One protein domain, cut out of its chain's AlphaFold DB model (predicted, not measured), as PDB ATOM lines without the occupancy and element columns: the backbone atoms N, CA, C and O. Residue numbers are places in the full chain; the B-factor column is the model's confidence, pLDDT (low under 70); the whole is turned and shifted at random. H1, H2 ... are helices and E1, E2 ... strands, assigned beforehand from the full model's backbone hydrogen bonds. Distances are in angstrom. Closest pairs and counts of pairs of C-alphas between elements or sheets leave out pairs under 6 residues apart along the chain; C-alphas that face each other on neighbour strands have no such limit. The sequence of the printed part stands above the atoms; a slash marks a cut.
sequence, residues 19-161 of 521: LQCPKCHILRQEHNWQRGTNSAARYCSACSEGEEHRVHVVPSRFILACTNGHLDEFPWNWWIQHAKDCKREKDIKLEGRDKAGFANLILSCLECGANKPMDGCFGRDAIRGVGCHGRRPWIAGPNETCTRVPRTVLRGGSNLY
ATOM      1  N   LEU A  19     339.639 358.354 207.919       96.31
ATOM      2  CA  LEU A  19     338.246 358.401 208.352       96.31
ATOM      3  C   LEU A  19     338.088 357.672 209.691       96.31
ATOM      4  O   LEU A  19     338.806 356.709 209.973       96.31
ATOM      5  N   GLN A  20     337.118 358.120 210.481       96.50
ATOM      6  CA  GLN A  20     336.771 357.590 211.790       96.50
ATOM      7  C   GLN A  20     335.347 357.030 211.788       96.50
ATOM      8  O   GLN A  20     334.422 357.668 211.280       96.50
ATOM      9  N   CYS A  21     335.142 355.868 212.404       97.12
ATOM     10  CA  CYS A  21     333.794 355.398 212.714       97.12
ATOM     11  C   CYS A  21     333.228 356.139 213.938       97.12
ATOM     12  O   CYS A  21     333.872 356.125 214.988       97.12
ATOM     13  N   PRO A  22     332.024 356.735 213.861       94.94
ATOM     14  CA  PRO A  22     331.432 357.436 214.998       94.94
ATOM     15  C   PRO A  22     330.988 356.498 216.133       94.94
ATOM     16  O   PRO A  22     330.861 356.969 217.256       94.94
ATOM     17  N   LYS A  23     330.777 355.195 215.868       95.06
ATOM     18  CA  LYS A  23     330.385 354.201 216.889       95.06
ATOM     19  C   LYS A  23     331.583 353.525 217.563       95.06
ATOM     20  O   LYS A  23     331.710 353.569 218.776       95.06
ATOM     21  N   CYS A  24     332.461 352.876 216.794       95.50
ATOM     22  CA  CYS A  24     333.591 352.126 217.365       95.50
ATOM     23  C   CYS A  24     334.884 352.940 217.493       95.50
ATOM     24  O   CYS A  24     335.875 352.425 218.006       95.50
ATOM     25  N   HIS A  25     334.904 354.187 217.009       96.19
ATOM     26  CA  HIS A  25     336.031 355.122 217.109       96.19
ATOM     27  C   HIS A  25     337.344 354.681 216.434       96.19
ATOM     28  O   HIS A  25     338.368 355.351 216.583       96.19
ATOM     29  N   ILE A  26     337.315 353.596 215.656       97.31
ATOM     30  CA  ILE A  26     338.437 353.130 214.839       97.31
ATOM     31  C   ILE A  26     338.758 354.160 213.751       97.31
ATOM     32  O   ILE A  26     337.853 354.680 213.089       97.31
ATOM     33  N   LEU A  27     340.052 354.413 213.557       96.69
ATOM     34  CA  LEU A  27     340.618 355.241 212.497       96.69
ATOM     35  C   LEU A  27     341.293 354.359 211.444       96.69
ATOM     36  O   LEU A  27     342.170 353.559 211.765       96.69
ATOM     37  N   ARG A  28     340.935 354.554 210.173       95.56
ATOM     38  CA  ARG A  28     341.608 353.914 209.030       95.56
ATOM     39  C   ARG A  28     341.640 354.842 207.825       95.56
ATOM     40  O   ARG A  28     340.824 355.759 207.711       95.56
ATOM     41  N   GLN A  29     342.535 354.561 206.884       94.56
ATOM     42  CA  GLN A  29     342.475 355.178 205.561       94.56
ATOM     43  C   GLN A  29     341.195 354.775 204.815       94.56
ATOM     44  O   GLN A  29     340.694 353.664 204.972       94.56
ATOM     45  N   GLU A  30     340.688 355.664 203.960       93.94
ATOM     46  CA  GLU A  30     339.422 355.503 203.235       93.94
ATOM     47  C   GLU A  30     339.298 354.191 202.448       93.94
ATOM     48  O   GLU A  30     338.189 353.695 202.260       93.94
ATOM     49  N   HIS A  31     340.418 353.638 201.972       92.62
ATOM     50  CA  HIS A  31     340.441 352.430 201.153       92.62
ATOM     51  C   HIS A  31     340.235 351.158 201.988       92.62
ATOM     52  O   HIS A  31     339.816 350.148 201.440       92.62
ATOM     53  N   ASN A  32     340.439 351.243 203.308       94.50
ATOM     54  CA  ASN A  32     340.193 350.165 204.272       94.50
ATOM     55  C   ASN A  32     338.766 350.199 204.850       94.50
ATOM     56  O   ASN A  32     338.456 349.476 205.802       94.50
ATOM     57  N   TRP A  33     337.900 351.056 204.298       95.12
ATOM     58  CA  TRP A  33     336.477 351.131 204.620       95.12
ATOM     59  C   TRP A  33     335.625 350.657 203.442       95.12
ATOM     60  O   TRP A  33     335.925 350.944 202.276       95.12
ATOM     61  N   GLN A  34     334.508 350.000 203.758       93.94
ATOM     62  CA  GLN A  34     333.555 349.556 202.747       93.94
ATOM     63  C   GLN A  34     332.917 350.752 202.035       93.94
ATOM     64  O   GLN A  34     332.760 351.833 202.613       93.94
ATOM     65  N   ARG A  35     332.580 350.569 200.757       92.19
ATOM     66  CA  ARG A  35     331.972 351.596 199.902       92.19
ATOM     67  C   ARG A  35     330.507 351.268 199.666       92.19
ATOM     68  O   ARG A  35     330.187 350.128 199.353       92.19
ATOM     69  N   GLY A  36     329.633 352.265 199.792       83.00
ATOM     70  CA  GLY A  36     328.219 352.084 199.466       83.00
ATOM     71  C   GLY A  36     328.002 351.776 197.981       83.00
ATOM     72  O   GLY A  36     328.704 352.303 197.114       83.00
ATOM     73  N   THR A  37     326.994 350.957 197.695       81.25
ATOM     74  CA  THR A  37     326.441 350.717 196.357       81.25
ATOM     75  C   THR A  37     326.104 352.053 195.682       81.25
ATOM     76  O   THR A  37     325.385 352.874 196.243       81.25
ATOM     77  N   ASN A  38     326.702 352.325 194.514       80.06
ATOM     78  CA  ASN A  38     326.557 353.582 193.757       80.06
ATOM     79  C   ASN A  38     326.838 354.882 194.537       80.06
ATOM     80  O   ASN A  38     326.430 355.962 194.119       80.06
ATOM     81  N   SER A  39     327.583 354.810 195.643       82.00
ATOM     82  CA  SER A  39     327.901 355.974 196.467       82.00
ATOM     83  C   SER A  39     329.406 356.149 196.624       82.00
ATOM     84  O   SER A  39     330.189 355.197 196.626       82.00
ATOM     85  N   ALA A  40     329.849 357.397 196.760       83.44
ATOM     86  CA  ALA A  40     331.209 357.682 197.200       83.44
ATOM     87  C   ALA A  40     331.366 357.469 198.716       83.44
ATOM     88  O   ALA A  40     332.500 357.378 199.190       83.44
ATOM     89  N   ALA A  41     330.265 357.415 199.473       89.00
ATOM     90  CA  ALA A  41     330.281 357.302 200.924       89.00
ATOM     91  C   ALA A  41     330.951 356.002 201.387       89.00
ATOM     92  O   ALA A  41     330.796 354.932 200.788       89.00
ATOM     93  N   ARG A  42     331.701 356.121 202.483       94.25
ATOM     94  CA  ARG A  42     332.353 355.006 203.163       94.25
ATOM     95  C   ARG A  42     331.579 354.667 204.431       94.25
ATOM     96  O   ARG A  42     330.973 355.555 205.036       94.25
ATOM     97  N   TYR A  43     331.592 353.404 204.835       95.50
ATOM     98  CA  TYR A  43     330.907 352.954 206.046       95.50
ATOM     99  C   TYR A  43     331.699 351.877 206.792       95.50
ATOM    100  O   TYR A  43     332.588 351.220 206.242       95.50
ATOM    101  N   CYS A  44     331.376 351.719 208.074       96.75
ATOM    102  CA  CYS A  44     331.951 350.705 208.945       96.75
ATOM    103  C   CYS A  44     331.080 349.446 208.910       96.75
ATOM    104  O   CYS A  44     329.985 349.448 209.470       96.75
ATOM    105  N   SER A  45     331.554 348.364 208.286       94.25
ATOM    106  CA  SER A  45     330.799 347.103 208.214       94.25
ATOM    107  C   SER A  45     330.543 346.486 209.587       94.25
ATOM    108  O   SER A  45     329.447 346.013 209.831       94.25
ATOM    109  N   ALA A  46     331.516 346.559 210.499       94.50
ATOM    110  CA  ALA A  46     331.394 346.006 211.851       94.50
ATOM    111  C   ALA A  46     330.340 346.715 212.722       94.50
ATOM    112  O   ALA A  46     329.929 346.175 213.741       94.50
ATOM    113  N   CYS A  47     329.926 347.931 212.354       95.94
ATOM    114  CA  CYS A  47     328.947 348.720 213.105       95.94
ATOM    115  C   CYS A  47     327.623 348.928 212.356       95.94
ATOM    116  O   CYS A  47     326.745 349.610 212.889       95.94
ATOM    117  N   SER A  48     327.517 348.426 211.123       94.62
ATOM    118  CA  SER A  48     326.339 348.588 210.266       94.62
ATOM    119  C   SER A  48     325.469 347.341 210.311       94.62
ATOM    120  O   SER A  48     325.989 346.228 210.311       94.62
ATOM    121  N   GLU A  49     324.156 347.536 210.264       91.19
ATOM    122  CA  GLU A  49     323.159 346.461 210.264       91.19
ATOM    123  C   GLU A  49     322.347 346.545 208.962       91.19
ATOM    124  O   GLU A  49     321.389 347.303 208.843       91.19
ATOM    125  N   GLY A  50     322.786 345.818 207.931       84.25
ATOM    126  CA  GLY A  50     322.173 345.884 206.598       84.25
ATOM    127  C   GLY A  50     322.457 347.190 205.835       84.25
ATOM    128  O   GLY A  50     323.320 347.988 206.212       84.25
ATOM    129  N   GLU A  51     321.772 347.388 204.701       80.62
ATOM    130  CA  GLU A  51     321.942 348.595 203.875       80.62
ATOM    131  C   GLU A  51     321.230 349.828 204.449       80.62
ATOM    132  O   GLU A  51     321.748 350.936 204.303       80.62
ATOM    133  N   GLU A  52     320.094 349.640 205.127       83.44
ATOM    134  CA  GLU A  52     319.265 350.730 205.666       83.44
ATOM    135  C   GLU A  52     319.858 351.368 206.931       83.44
ATOM    136  O   GLU A  52     319.708 352.571 207.145       83.44
ATOM    137  N   HIS A  53     320.614 350.611 207.735       88.88
ATOM    138  CA  HIS A  53     321.254 351.103 208.964       88.88
ATOM    139  C   HIS A  53     322.784 351.143 208.847       88.88
ATOM    140  O   HIS A  53     323.530 350.672 209.714       88.88
ATOM    141  N   ARG A  54     323.275 351.735 207.750       92.62
ATOM    142  CA  ARG A  54     324.710 351.959 207.521       92.62
ATOM    143  C   ARG A  54     325.277 353.025 208.455       92.62
ATOM    144  O   ARG A  54     324.840 354.174 208.478       92.62
ATOM    145  N   VAL A  55     326.351 352.672 209.158       95.94
ATOM    146  CA  VAL A  55     327.140 353.616 209.958       95.94
ATOM    147  C   VAL A  55     328.233 354.220 209.092       95.94
ATOM    148  O   VAL A  55     329.293 353.623 208.872       95.94
ATOM    149  N   HIS A  56     327.967 355.424 208.593       95.56
ATOM    150  CA  HIS A  56     328.914 356.172 207.779       95.56
ATOM    151  C   HIS A  56     330.116 356.646 208.596       95.56
ATOM    152  O   HIS A  56     329.978 357.189 209.692       95.56
ATOM    153  N   VAL A  57     331.309 356.440 208.038       96.38
ATOM    154  CA  VAL A  57     332.546 356.954 208.629       96.38
ATOM    155  C   VAL A  57     332.743 358.408 208.220       96.38
ATOM    156  O   VAL A  57     332.419 358.807 207.100       96.38
ATOM    157  N   VAL A  58     333.296 359.200 209.130       94.69
ATOM    158  CA  VAL A  58     333.487 360.640 208.951       94.69
ATOM    159  C   VAL A  58     334.965 360.968 208.763       94.69
ATOM    160  O   VAL A  58     335.811 360.283 209.337       94.69
ATOM    161  N   PRO A  59     335.325 361.997 207.978       94.44
ATOM    162  CA  PRO A  59     336.712 362.428 207.874       94.44
ATOM    163  C   PRO A  59     337.282 362.831 209.230       94.44
ATOM    164  O   PRO A  59     336.602 363.473 210.033       94.44
ATOM    165  N   SER A  60     338.551 362.499 209.456       94.38
ATOM    166  CA  SER A  60     339.286 362.980 210.617       94.38
ATOM    167  C   SER A  60     339.208 364.507 210.731       94.38
ATOM    168  O   SER A  60     339.290 365.241 209.742       94.38
ATOM    169  N   ARG A  61     339.117 364.992 211.972       92.44
ATOM    170  CA  ARG A  61     339.204 366.422 212.280       92.44
ATOM    171  C   ARG A  61     340.632 366.959 212.358       92.44
ATOM    172  O   ARG A  61     340.778 368.170 212.314       92.44
ATOM    173  N   PHE A  62     341.655 366.111 212.466       94.62
ATOM    174  CA  PHE A  62     343.061 366.524 212.559       94.62
ATOM    175  C   PHE A  62     343.766 366.331 211.221       94.62
ATOM    176  O   PHE A  62     343.696 365.242 210.641       94.62
ATOM    177  N   ILE A  63     344.457 367.375 210.775       95.69
ATOM    178  CA  ILE A  63     345.281 367.393 209.566       95.69
ATOM    179  C   ILE A  63     346.554 368.206 209.814       95.69
ATOM    180  O   ILE A  63     346.671 368.905 210.823       95.69
ATOM    181  N   LEU A  64     347.499 368.122 208.884       94.88
ATOM    182  CA  LEU A  64     348.677 368.975 208.834       94.88
ATOM    183  C   LEU A  64     348.511 370.047 207.760       94.88
ATOM    184  O   LEU A  64     347.998 369.776 206.676       94.88
ATOM    185  N   ALA A  65     348.990 371.251 208.052       93.88
ATOM    186  CA  ALA A  65     349.131 372.325 207.077       93.88
ATOM    187  C   ALA A  65     350.486 373.020 207.245       93.88
ATOM    188  O   ALA A  65     351.014 373.083 208.355       93.88
ATOM    189  N   CYS A  66     351.050 373.570 206.171       90.12
ATOM    190  CA  CYS A  66     352.260 374.397 206.238       90.12
ATOM    191  C   CYS A  66     351.997 375.820 205.717       90.12
ATOM    192  O   CYS A  66     350.955 376.098 205.125       90.12
ATOM    193  N   THR A  67     352.947 376.736 205.925       85.56
ATOM    194  CA  THR A  67     352.818 378.140 205.494       85.56
ATOM    195  C   THR A  67     352.908 378.339 203.981       85.56
ATOM    196  O   THR A  67     352.524 379.398 203.511       85.56
ATOM    197  N   ASN A  68     353.369 377.338 203.218       87.12
ATOM    198  CA  ASN A  68     353.250 377.323 201.751       87.12
ATOM    199  C   ASN A  68     351.866 376.796 201.296       87.12
ATOM    200  O   ASN A  68     351.623 376.614 200.110       87.12
ATOM    201  N   GLY A  69     350.968 376.498 202.245       89.94
ATOM    202  CA  GLY A  69     349.579 376.099 202.019       89.94
ATOM    203  C   GLY A  69     349.324 374.632 201.713       89.94
ATOM    204  O   GLY A  69     348.160 374.260 201.549       89.94
ATOM    205  N   HIS A  70     350.363 373.793 201.681       92.75
ATOM    206  CA  HIS A  70     350.225 372.341 201.533       92.75
ATOM    207  C   HIS A  70     349.372 371.740 202.648       92.75
ATOM    208  O   HIS A  70     349.387 372.224 203.783       92.75
ATOM    209  N   LEU A  71     348.659 370.665 202.315       94.12
ATOM    210  CA  LEU A  71     347.834 369.903 203.248       94.12
ATOM    211  C   LEU A  71     348.293 368.453 203.307       94.12
ATOM    212  O   LEU A  71     348.420 367.799 202.276       94.12
ATOM    213  N   ASP A  72     348.453 367.938 204.517       93.94
ATOM    214  CA  ASP A  72     348.864 366.562 204.763       93.94
ATOM    215  C   ASP A  72     347.988 365.880 205.815       93.94
ATOM    216  O   ASP A  72     347.277 366.511 206.600       93.94
ATOM    217  N   GLU A  73     348.032 364.553 205.826       94.00
ATOM    218  CA  GLU A  73     347.354 363.761 206.850       94.00
ATOM    219  C   GLU A  73     348.045 363.953 208.203       94.00
ATOM    220  O   GLU A  73     349.275 364.013 208.272       94.00
ATOM    221  N   PHE A  74     347.274 363.981 209.293       95.81
ATOM    222  CA  PHE A  74     347.873 363.909 210.624       95.81
ATOM    223  C   PHE A  74     348.693 362.609 210.759       95.81
ATOM    224  O   PHE A  74     348.221 361.545 210.341       95.81
ATOM    225  N   PRO A  75     349.915 362.650 211.321       94.88
ATOM    226  CA  PRO A  75     350.826 361.515 211.305       94.88
ATOM    227  C   PRO A  75     350.486 360.535 212.441       94.88
ATOM    228  O   PRO A  75     351.260 360.354 213.378       94.88
ATOM    229  N   TRP A  76     349.317 359.889 212.358       95.25
ATOM    230  CA  TRP A  76     348.723 359.069 213.424       95.25
ATOM    231  C   TRP A  76     349.694 358.068 214.052       95.25
ATOM    232  O   TRP A  76     349.901 358.076 215.261       95.25
ATOM    233  N   ASN A  77     350.333 357.236 213.228       93.12
ATOM    234  CA  ASN A  77     351.258 356.209 213.707       93.12
ATOM    235  C   ASN A  77     352.531 356.788 214.333       93.12
ATOM    236  O   ASN A  77     353.089 356.185 215.244       93.12
ATOM    237  N   TRP A  78     352.992 357.945 213.861       93.25
ATOM    238  CA  TRP A  78     354.143 358.625 214.452       93.25
ATOM    239  C   TRP A  78     353.776 359.234 215.808       93.25
ATOM    240  O   TRP A  78     354.535 359.100 216.765       93.25
ATOM    241  N   TRP A  79     352.583 359.834 215.916       94.75
ATOM    242  CA  TRP A  79     352.116 360.464 217.150       94.75
ATOM    243  C   TRP A  79     351.983 359.464 218.301       94.75
ATOM    244  O   TRP A  79     352.436 359.777 219.396       94.75
ATOM    245  N   ILE A  80     351.432 358.266 218.048       92.94
ATOM    246  CA  ILE A  80     351.224 357.216 219.070       92.94
ATOM    247  C   ILE A  80     352.523 356.813 219.772       92.94
ATOM    248  O   ILE A  80     352.463 356.440 220.938       92.94
ATOM    249  N   GLN A  81     353.670 356.887 219.081       91.12
ATOM    250  CA  GLN A  81     354.952 356.360 219.565       91.12
ATOM    251  C   GLN A  81     354.833 354.879 219.964       91.12
ATOM    252  O   GLN A  81     354.982 354.503 221.124       91.12
ATOM    253  N   HIS A  82     354.513 354.036 218.976       92.94
ATOM    254  CA  HIS A  82     354.342 352.588 219.154       92.94
ATOM    255  C   HIS A  82     355.519 351.922 219.886       92.94
ATOM    256  O   HIS A  82     356.671 352.330 219.729       92.94
ATOM    257  N   ALA A  83     355.229 350.831 220.604       92.38
ATOM    258  CA  ALA A  83     356.260 349.948 221.147       92.38
ATOM    259  C   ALA A  83     357.157 349.383 220.028       92.38
ATOM    260  O   ALA A  83     356.709 349.234 218.888       92.38
ATOM    261  N   LYS A  84     358.416 349.052 220.358       90.50
ATOM    262  CA  LYS A  84     359.444 348.643 219.379       90.50
ATOM    263  C   LYS A  84     359.019 347.460 218.500       90.50
ATOM    264  O   LYS A  84     359.278 347.492 217.303       90.50
ATOM    265  N   ASP A  85     358.305 346.494 219.073       92.06
ATOM    266  CA  ASP A  85     357.941 345.237 218.401       92.06
ATOM    267  C   ASP A  85     356.549 345.283 217.738       92.06
ATOM    268  O   ASP A  85     356.033 344.268 217.274       92.06
ATOM    269  N   CYS A  86     355.913 346.459 217.703       92.25
ATOM    270  CA  CYS A  86     354.600 346.647 217.093       92.25
ATOM    271  C   CYS A  86     354.695 346.573 215.563       92.25
ATOM    272  O   CYS A  86     355.325 347.435 214.937       92.25
ATOM    273  N   LYS A  87     354.005 345.603 214.952       91.19
ATOM    274  CA  LYS A  87     353.950 345.426 213.493       91.19
ATOM    275  C   LYS A  87     352.985 346.397 212.816       91.19
ATOM    276  O   LYS A  87     353.135 346.668 211.628       91.19
ATOM    277  N   ARG A  88     352.060 346.990 213.583       89.88
ATOM    278  CA  ARG A  88     351.050 347.964 213.123       89.88
ATOM    279  C   ARG A  88     350.070 347.349 212.119       89.88
ATOM    280  O   ARG A  88     349.632 348.010 211.181       89.88
ATOM    281  N   GLU A  89     349.745 346.081 212.334       88.06
ATOM    282  CA  GLU A  89     348.780 345.302 211.557       88.06
ATOM    283  C   GLU A  89     347.351 345.494 212.080       88.06
ATOM    284  O   GLU A  89     346.395 345.381 211.311       88.06
ATOM    285  N   LYS A  90     347.186 345.812 213.374       90.12
ATOM    286  CA  LYS A  90     345.871 346.158 213.940       90.12
ATOM    287  C   LYS A  90     345.588 347.657 213.876       90.12
ATOM    288  O   LYS A  90     346.480 348.493 213.743       90.12
ATOM    289  N   ASP A  91     344.309 347.986 214.015       94.31
ATOM    290  CA  ASP A  91     343.835 349.360 213.938       94.31
ATOM    291  C   ASP A  91     344.294 350.243 215.094       94.31
ATOM    292  O   ASP A  91     344.649 349.797 216.189       94.31
ATOM    293  N   ILE A  92     344.173 351.540 214.846       96.50
ATOM    294  CA  ILE A  92     344.262 352.581 215.856       96.50
ATOM    295  C   ILE A  92     342.862 353.118 216.162       96.50
ATOM    296  O   ILE A  92     341.984 353.171 215.297       96.50
ATOM    297  N   LYS A  93     342.645 353.521 217.409       96.31
ATOM    298  CA  LYS A  93     341.361 354.007 217.921       96.31
ATOM    299  C   LYS A  93     341.553 355.385 218.535       96.31
ATOM    300  O   LYS A  93     342.534 355.597 219.240       96.31
ATOM    301  N   LEU A  94     340.643 356.313 218.249       95.19
ATOM    302  CA  LEU A  94     340.657 357.670 218.796       95.19
ATOM    303  C   LEU A  94     339.363 357.927 219.562       95.19
ATOM    304  O   LEU A  94     338.339 358.215 218.949       95.19
ATOM    305  N   GLU A  95     339.402 357.859 220.884       92.44
ATOM    306  CA  GLU A  95     338.202 357.958 221.719       92.44
ATOM    307  C   GLU A  95     338.323 359.058 222.771       92.44
ATOM    308  O   GLU A  95     339.405 359.337 223.289       92.44
ATOM    309  N   GLY A  96     337.207 359.736 223.036       85.50
ATOM    310  CA  GLY A  96     337.106 360.701 224.124       85.50
ATOM    311  C   GLY A  96     336.683 359.997 225.407       85.50
ATOM    312  O   GLY A  96     335.795 359.154 225.370       85.50
ATOM    313  N   ARG A  97     337.294 360.357 226.536       76.94
ATOM    314  CA  ARG A  97     336.760 360.046 227.871       76.94
ATOM    315  C   ARG A  97     335.672 361.059 228.250       76.94
ATOM    316  O   ARG A  97     335.584 362.108 227.619       76.94
ATOM    317  N   ASP A  98     334.899 360.784 229.302       68.38
ATOM    318  CA  ASP A  98     333.675 361.506 229.727       68.38
ATOM    319  C   ASP A  98     333.806 363.027 229.994       68.38
ATOM    320  O   ASP A  98     332.839 363.684 230.374       68.38
ATOM    321  N   LYS A  99     334.988 363.625 229.806       64.44
ATOM    322  CA  LYS A  99     335.252 365.056 229.999       64.44
ATOM    323  C   LYS A  99     335.603 365.738 228.676       64.44
ATOM    324  O   LYS A  99     336.374 365.218 227.873       64.44
ATOM    325  N   ALA A 100     335.098 366.956 228.482       66.00
ATOM    326  CA  ALA A 100     335.415 367.779 227.316       66.00
ATOM    327  C   ALA A 100     336.915 368.148 227.250       66.00
ATOM    328  O   ALA A 100     337.600 368.211 228.270       66.00
ATOM    329  N   GLY A 101     337.424 368.410 226.042       68.31
ATOM    330  CA  GLY A 101     338.802 368.865 225.800       68.31
ATOM    331  C   GLY A 101     339.731 367.815 225.175       68.31
ATOM    332  O   GLY A 101     339.495 366.610 225.250       68.31
ATOM    333  N   PHE A 102     340.807 368.279 224.531       77.38
ATOM    334  CA  PHE A 102     341.736 367.419 223.781       77.38
ATOM    335  C   PHE A 102     342.597 366.505 224.664       77.38
ATOM    336  O   PHE A 102     343.004 365.443 224.201       77.38
ATOM    337  N   ALA A 103     342.807 366.854 225.938       72.12
ATOM    338  CA  ALA A 103     343.494 366.002 226.917       72.12
ATOM    339  C   ALA A 103     342.768 364.682 227.184       72.12
ATOM    340  O   ALA A 103     343.403 363.668 227.459       72.12
ATOM    341  N   ASN A 104     341.445 364.675 227.030       82.56
ATOM    342  CA  ASN A 104     340.619 363.489 227.230       82.56
ATOM    343  C   ASN A 104     340.428 362.680 225.945       82.56
ATOM    344  O   ASN A 104     339.802 361.624 225.981       82.56
ATOM    345  N   LEU A 105     340.953 363.165 224.816       91.44
ATOM    346  CA  LEU A 105     340.905 362.481 223.537       91.44
ATOM    347  C   LEU A 105     342.182 361.660 223.358       91.44
ATOM    348  O   LEU A 105     343.255 362.214 223.121       91.44
ATOM    349  N   ILE A 106     342.059 360.343 223.471       93.56
ATOM    350  CA  ILE A 106     343.192 359.423 223.516       93.56
ATOM    351  C   ILE A 106     343.253 358.627 222.224       93.56
ATOM    352  O   ILE A 106     342.269 358.033 221.786       93.56
ATOM    353  N   LEU A 107     344.438 358.622 221.626       95.81
ATOM    354  CA  LEU A 107     344.770 357.795 220.484       95.81
ATOM    355  C   LEU A 107     345.501 356.544 220.974       95.81
ATOM    356  O   LEU A 107     346.539 356.668 221.619       95.81
ATOM    357  N   SER A 108     344.994 355.357 220.658       96.50
ATOM    358  CA  SER A 108     345.548 354.074 221.107       96.50
ATOM    359  C   SER A 108     345.766 353.094 219.957       96.50
ATOM    360  O   SER A 108     344.944 353.016 219.043       96.50
ATOM    361  N   CYS A 109     346.829 352.296 220.033       96.88
ATOM    362  CA  CYS A 109     347.078 351.157 219.153       96.88
ATOM    363  C   CYS A 109     346.466 349.873 219.730       96.88
ATOM    364  O   CYS A 109     346.790 349.492 220.853       96.88
ATOM    365  N   LEU A 110     345.632 349.172 218.955       95.25
ATOM    366  CA  LEU A 110     344.986 347.925 219.395       95.25
ATOM    367  C   LEU A 110     345.914 346.694 219.341       95.25
ATOM    368  O   LEU A 110     345.510 345.597 219.728       95.25
ATOM    369  N   GLU A 111     347.141 346.851 218.839       95.00
ATOM    370  CA  GLU A 111     348.154 345.790 218.798       95.00
ATOM    371  C   GLU A 111     349.066 345.809 220.021       95.00
ATOM    372  O   GLU A 111     349.108 344.834 220.761       95.00
ATOM    373  N   CYS A 112     349.773 346.921 220.245       94.62
ATOM    374  CA  CYS A 112     350.759 347.037 221.322       94.62
ATOM    375  C   CYS A 112     350.247 347.770 222.571       94.62
ATOM    376  O   CYS A 112     350.989 347.897 223.540       94.62
ATOM    377  N   GLY A 113     349.024 348.311 222.555       93.69
ATOM    378  CA  GLY A 113     348.444 349.046 223.687       93.69
ATOM    379  C   GLY A 113     349.025 350.447 223.930       93.69
ATOM    380  O   GLY A 113     348.525 351.172 224.796       93.69
ATOM    381  N   ALA A 114     350.040 350.866 223.161       95.56
ATOM    382  CA  ALA A 114     350.583 352.220 223.223       95.56
ATOM    383  C   ALA A 114     349.469 353.245 222.986       95.56
ATOM    384  O   ALA A 114     348.657 353.098 222.067       95.56
ATOM    385  N   ASN A 115     349.427 354.279 223.819       93.94
ATOM    386  CA  ASN A 115     348.429 355.327 223.726       93.94
ATOM    387  C   ASN A 115     349.027 356.693 224.051       93.94
ATOM    388  O   ASN A 115     349.982 356.802 224.820       93.94
ATOM    389  N   LYS A 116     348.461 357.735 223.444       93.19
ATOM    390  CA  LYS A 116     348.878 359.118 223.650       93.19
ATOM    391  C   LYS A 116     347.674 360.057 223.564       93.19
ATOM    392  O   LYS A 116     346.849 359.891 222.659       93.19
ATOM    393  N   PRO A 117     347.548 361.046 224.465       92.38
ATOM    394  CA  PRO A 117     346.527 362.075 224.330       92.38
ATOM    395  C   PRO A 117     346.774 362.928 223.079       92.38
ATOM    396  O   PRO A 117     347.900 363.064 222.597       92.38
ATOM    397  N   MET A 118     345.709 363.525 222.552       93.00
ATOM    398  CA  MET A 118     345.796 364.520 221.478       93.00
ATOM    399  C   MET A 118     346.096 365.926 222.008       93.00
ATOM    400  O   MET A 118     346.261 366.857 221.220       93.00
ATOM    401  N   ASP A 119     346.174 366.104 223.326       88.44
ATOM    402  CA  ASP A 119     346.643 367.355 223.911       88.44
ATOM    403  C   ASP A 119     348.074 367.688 223.485       88.44
ATOM    404  O   ASP A 119     348.892 366.816 223.187       88.44
ATOM    405  N   GLY A 120     348.343 368.984 223.366       87.31
ATOM    406  CA  GLY A 120     349.616 369.490 222.872       87.31
ATOM    407  C   GLY A 120     349.863 369.266 221.377       87.31
ATOM    408  O   GLY A 120     350.818 369.841 220.864       87.31
ATOM    409  N   CYS A 121     349.022 368.528 220.631       90.81
ATOM    410  CA  CYS A 121     349.267 368.272 219.200       90.81
ATOM    411  C   CYS A 121     349.258 369.545 218.332       90.81
ATOM    412  O   CYS A 121     349.861 369.557 217.259       90.81
ATOM    413  N   PHE A 122     348.619 370.619 218.808       90.00
ATOM    414  CA  PHE A 122     348.587 371.948 218.182       90.00
ATOM    415  C   PHE A 122     349.782 372.838 218.561       90.00
ATOM    416  O   PHE A 122     349.910 373.951 218.048       90.00
ATOM    417  N   GLY A 123     350.648 372.376 219.468       85.69
ATOM    418  CA  GLY A 123     351.836 373.108 219.890       85.69
ATOM    419  C   GLY A 123     352.783 373.380 218.720       85.69
ATOM    420  O   GLY A 123     352.881 372.591 217.780       85.69
ATOM    421  N   ARG A 124     353.516 374.498 218.793       78.00
ATOM    422  CA  ARG A 124     354.429 374.961 217.730       78.00
ATOM    423  C   ARG A 124     355.436 373.885 217.297       78.00
ATOM    424  O   ARG A 124     355.715 373.784 216.107       78.00
ATOM    425  N   ASP A 125     355.914 373.087 218.250       82.44
ATOM    426  CA  ASP A 125     356.922 372.037 218.053       82.44
ATOM    427  C   ASP A 125     356.363 370.611 218.196       82.44
ATOM    428  O   ASP A 125     357.121 369.645 218.229       82.44
ATOM    429  N   ALA A 126     355.038 370.448 218.267       85.75
ATOM    430  CA  ALA A 126     354.413 369.160 218.576       85.75
ATOM    431  C   ALA A 126     354.730 368.065 217.547       85.75
ATOM    432  O   ALA A 126     354.868 366.894 217.889       85.75
ATOM    433  N   ILE A 127     354.870 368.457 216.282       88.94
ATOM    434  CA  ILE A 127     355.185 367.564 215.161       88.94
ATOM    435  C   ILE A 127     356.583 367.823 214.592       88.94
ATOM    436  O   ILE A 127     356.853 367.563 213.419       88.94
ATOM    437  N   ARG A 128     357.492 368.349 215.420       82.94
ATOM    438  CA  ARG A 128     358.892 368.554 215.040       82.94
ATOM    439  C   ARG A 128     359.514 367.214 214.631       82.94
ATOM    440  O   ARG A 128     359.444 366.238 215.369       82.94
ATOM    441  N   GLY A 129     360.100 367.174 213.435       85.12
ATOM    442  CA  GLY A 129     360.620 365.950 212.811       85.12
ATOM    443  C   GLY A 129     359.692 365.333 211.758       85.12
ATOM    444  O   GLY A 129     360.140 364.493 210.984       85.12
ATOM    445  N   VAL A 130     358.434 365.779 211.662       89.88
ATOM    446  CA  VAL A 130     357.545 365.445 210.541       89.88
ATOM    447  C   VAL A 130     357.692 366.517 209.462       89.88
ATOM    448  O   VAL A 130     357.399 367.688 209.696       89.88
ATOM    449  N   GLY A 131     358.180 366.124 208.285       89.81
ATOM    450  CA  GLY A 131     358.329 367.014 207.133       89.81
ATOM    451  C   GLY A 131     357.009 367.261 206.397       89.81
ATOM    452  O   GLY A 131     356.079 366.459 206.471       89.81
ATOM    453  N   CYS A 132     356.934 368.373 205.666       92.12
ATOM    454  CA  CYS A 132     355.849 368.631 204.725       92.12
ATOM    455  C   CYS A 132     356.079 367.838 203.430       92.12
ATOM    456  O   CYS A 132     357.138 367.974 202.820       92.12
ATOM    457  N   HIS A 133     355.092 367.069 202.959       93.19
ATOM    458  CA  HIS A 133     355.223 366.299 201.713       93.19
ATOM    459  C   HIS A 133     354.801 367.081 200.463       93.19
ATOM    460  O   HIS A 133     354.660 366.477 199.400       93.19
ATOM    461  N   GLY A 134     354.526 368.384 200.582       92.75
ATOM    462  CA  GLY A 134     354.206 369.250 199.440       92.75
ATOM    463  C   GLY A 134     352.889 368.935 198.733       92.75
ATOM    464  O   GLY A 134     352.721 369.250 197.552       92.75
ATOM    465  N   ARG A 135     351.964 368.259 199.421       92.50
ATOM    466  CA  ARG A 135     350.697 367.816 198.838       92.50
ATOM    467  C   ARG A 135     349.734 368.981 198.625       92.50
ATOM    468  O   ARG A 135     349.485 369.788 199.523       92.50
ATOM    469  N   ARG A 136     349.138 369.009 197.432       91.25
ATOM    470  CA  ARG A 136     348.126 369.983 196.998       91.25
ATOM    471  C   ARG A 136     346.870 369.234 196.547       91.25
ATOM    472  O   ARG A 136     346.633 369.127 195.352       91.25
ATOM    473  N   PRO A 137     346.059 368.676 197.467       88.62
ATOM    474  CA  PRO A 137     344.933 367.811 197.099       88.62
ATOM    475  C   PRO A 137     343.883 368.471 196.186       88.62
ATOM    476  O   PRO A 137     343.085 367.758 195.590       88.62
ATOM    477  N   TRP A 138     343.868 369.803 196.068       86.81
ATOM    478  CA  TRP A 138     342.970 370.551 195.179       86.81
ATOM    479  C   TRP A 138     343.530 370.779 193.760       86.81
ATOM    480  O   TRP A 138     342.782 371.211 192.888       86.81
ATOM    481  N   ILE A 139     344.812 370.481 193.497       85.44
ATOM    482  CA  ILE A 139     345.451 370.610 192.176       85.44
ATOM    483  C   ILE A 139     345.889 369.227 191.696       85.44
ATOM    484  O   ILE A 139     346.589 368.500 192.396       85.44
ATOM    485  N   ALA A 140     345.512 368.874 190.470       79.75
ATOM    486  CA  ALA A 140     346.047 367.687 189.818       79.75
ATOM    487  C   ALA A 140     347.519 367.924 189.439       79.75
ATOM    488  O   ALA A 140     347.829 368.874 188.723       79.75
ATOM    489  N   GLY A 141     348.423 367.068 189.913       80.88
ATOM    490  CA  GLY A 141     349.847 367.162 189.600       80.88
ATOM    491  C   GLY A 141     350.739 366.535 190.671       80.88
ATOM    492  O   GLY A 141     350.235 366.015 191.670       80.88
ATOM    493  N   PRO A 142     352.066 366.562 190.469       85.88
ATOM    494  CA  PRO A 142     353.017 366.105 191.469       85.88
ATOM    495  C   PRO A 142     353.024 367.024 192.699       85.88
ATOM    496  O   PRO A 142     352.670 368.210 192.641       85.88
ATOM    497  N   ASN A 143     353.466 366.457 193.820       90.81
ATOM    498  CA  ASN A 143     353.740 367.219 195.032       90.81
ATOM    499  C   ASN A 143     354.923 368.166 194.814       90.81
ATOM    500  O   ASN A 143     355.843 367.860 194.057       90.81
ATOM    501  N   GLU A 144     354.911 369.294 195.513       90.50
ATOM    502  CA  GLU A 144     356.034 370.230 195.511       90.50
ATOM    503  C   GLU A 144     357.131 369.803 196.489       90.50
ATOM    504  O   GLU A 144     356.884 369.150 197.502       90.50
ATOM    505  N   THR A 145     358.359 370.240 196.237       91.12
ATOM    506  CA  THR A 145     359.413 370.174 197.252       91.12
ATOM    507  C   THR A 145     359.150 371.252 198.302       91.12
ATOM    508  O   THR A 145     359.026 372.429 197.968       91.12
ATOM    509  N   CYS A 146     359.068 370.877 199.581       89.88
ATOM    510  CA  CYS A 146     358.771 371.814 200.663       89.88
ATOM    511  C   CYS A 146     359.680 371.591 201.874       89.88
ATOM    512  O   CYS A 146     359.807 370.478 202.375       89.88
ATOM    513  N   THR A 147     360.274 372.673 202.377       88.19
ATOM    514  CA  THR A 147     361.150 372.674 203.564       88.19
ATOM    515  C   THR A 147     360.486 373.301 204.791       88.19
ATOM    516  O   THR A 147     361.097 373.398 205.857       88.19
ATOM    517  N   ARG A 148     359.227 373.748 204.674       86.50
ATOM    518  CA  ARG A 148     358.489 374.352 205.789       86.50
ATOM    519  C   ARG A 148     358.083 373.291 206.807       86.50
ATOM    520  O   ARG A 148     357.637 372.204 206.446       86.50
ATOM    521  N   VAL A 149     358.152 373.658 208.085       88.25
ATOM    522  CA  VAL A 149     357.647 372.828 209.184       88.25
ATOM    523  C   VAL A 149     356.113 372.876 209.178       88.25
ATOM    524  O   VAL A 149     355.548 373.970 209.307       88.25
ATOM    525  N   PRO A 150     355.418 371.737 209.006       92.44
ATOM    526  CA  PRO A 150     353.967 371.698 209.103       92.44
ATOM    527  C   PRO A 150     353.510 371.942 210.546       92.44
ATOM    528  O   PRO A 150     354.279 371.810 211.499       92.44
ATOM    529  N   ARG A 151     352.228 372.261 210.725       92.31
ATOM    530  CA  ARG A 151     351.553 372.334 212.025       92.31
ATOM    531  C   ARG A 151     350.243 371.565 211.982       92.31
ATOM    532  O   ARG A 151     349.575 371.532 210.948       92.31
ATOM    533  N   THR A 152     349.871 370.977 213.112       94.31
ATOM    534  CA  THR A 152     348.551 370.367 213.269       94.31
ATOM    535  C   THR A 152     347.495 371.456 213.291       94.31
ATOM    536  O   THR A 152     347.624 372.442 214.015       94.31
ATOM    537  N   VAL A 153     346.431 371.259 212.526       93.12
ATOM    538  CA  VAL A 153     345.257 372.131 212.513       93.12
ATOM    539  C   VAL A 153     343.991 371.288 212.456       93.12
ATOM    540  O   VAL A 153     344.000 370.122 212.048       93.12
ATOM    541  N   LEU A 154     342.882 371.876 212.897       92.81
ATOM    542  CA  LEU A 154     341.574 371.255 212.749       92.81
ATOM    543  C   LEU A 154     341.059 371.478 211.331       92.81
ATOM    544  O   LEU A 154     341.120 372.600 210.847       92.81
ATOM    545  N   ARG A 155     340.469 370.455 210.700       90.75
ATOM    546  CA  ARG A 155     339.864 370.524 209.351       90.75
ATOM    547  C   ARG A 155     338.841 371.660 209.195       90.75
ATOM    548  O   ARG A 155     338.658 372.161 208.095       90.75
ATOM    549  N   GLY A 156     338.161 372.031 210.280       87.62
ATOM    550  CA  GLY A 156     337.213 373.152 210.331       87.62
ATOM    551  C   GLY A 156     337.775 374.425 210.968       87.62
ATOM    552  O   GLY A 156     336.996 375.285 211.357       87.62
ATOM    553  N   GLY A 157     339.092 374.525 211.163       86.75
ATOM    554  CA  GLY A 157     339.723 375.710 211.739       86.75
ATOM    555  C   GLY A 157     339.657 376.905 210.788       86.75
ATOM    556  O   GLY A 157     339.873 376.754 209.587       86.75
ATOM    557  N   SER A 158     339.408 378.101 211.327       82.69
ATOM    558  CA  SER A 158     339.341 379.355 210.555       82.69
ATOM    559  C   SER A 158     340.662 379.709 209.866       82.69
ATOM    560  O   SER A 158     340.676 380.352 208.824       82.69
ATOM    561  N   ASN A 159     341.786 379.221 210.391       84.12
ATOM    562  CA  ASN A 159     343.119 379.463 209.848       84.12
ATOM    563  C   ASN A 159     343.504 378.550 208.672       84.12
ATOM    564  O   ASN A 159     344.660 378.558 208.246       84.12
ATOM    565  N   LEU A 160     342.584 377.730 208.159       88.31
ATOM    566  CA  LEU A 160     342.892 376.828 207.057       88.31
ATOM    567  C   LEU A 160     342.788 377.470 205.689       88.31
ATOM    568  O   LEU A 160     343.464 376.983 204.793       88.31
ATOM    569  N   TYR A 161     341.941 378.471 205.486       88.19
ATOM    570  CA  TYR A 161     341.680 378.975 204.142       88.19
ATOM    571  C   TYR A 161     341.338 380.460 204.176       88.19
ATOM    572  O   TYR A 161     340.206 380.838 204.459       88.19
TER     573      TYR A 161
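AT A GLANCE: This is residues 19 to 161 of the 521 residues of an uncharacterized protein of Elusimicrobia bacterium CG22_combo_CG10-13_8_21_14_all_63_91 (UniProt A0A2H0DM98). With little regular structure, two small sheets, apart from each other, sit among long loops, residues 30 to 61 and 118 to 150; the short helix H1 packs on the larger sheet, E1 E4 E5 E6. Of 143 printed residues, 33 are in named elements, mostly strand: E1 E2 E3 H1 E4 E5 E6 E7. The other sheet, E3 E2 E7, is antiparallel. The whole is compact, radius of gyration of the C-alphas 16.3 A, spanning 47 by 36 by 33 A.

IN THESE COORDINATES: E1, residues 26 to 29, begins at C-alpha 26 (338.437, 353.130, 214.839). E2 is 62 to 65, E3 71 to 73, H1 76 to 80, E6 115 to 117. E4, 92 to 96, and E5, 105 to 109, each measure 13.6 A. E7, 151 to 154, ends at C-alpha 154 (341.574, 371.255, 212.749).

HOW THE PARTS SIT: E4, E5 and E6 form a meander, antiparallel hairpins in a row; N 93 and O 108 are 2.9 A apart, N 107 and O 116 2.9 A. E1 and E4 meet only at a point. H1, its O i to N i+4 pair within hydrogen-bond range, is on this sheet, height 7.8 A. E2 neighbours E3, a hairpin, N 64 to O 72 2.8 A, and E7, N 63 to O 153 3.1 A.

THE WHOLE: The printed part has no cut. Links E1 to E2, H1 to E4 and E6 to E7 are long. Residues 98 to 101 have pLDDT under 70.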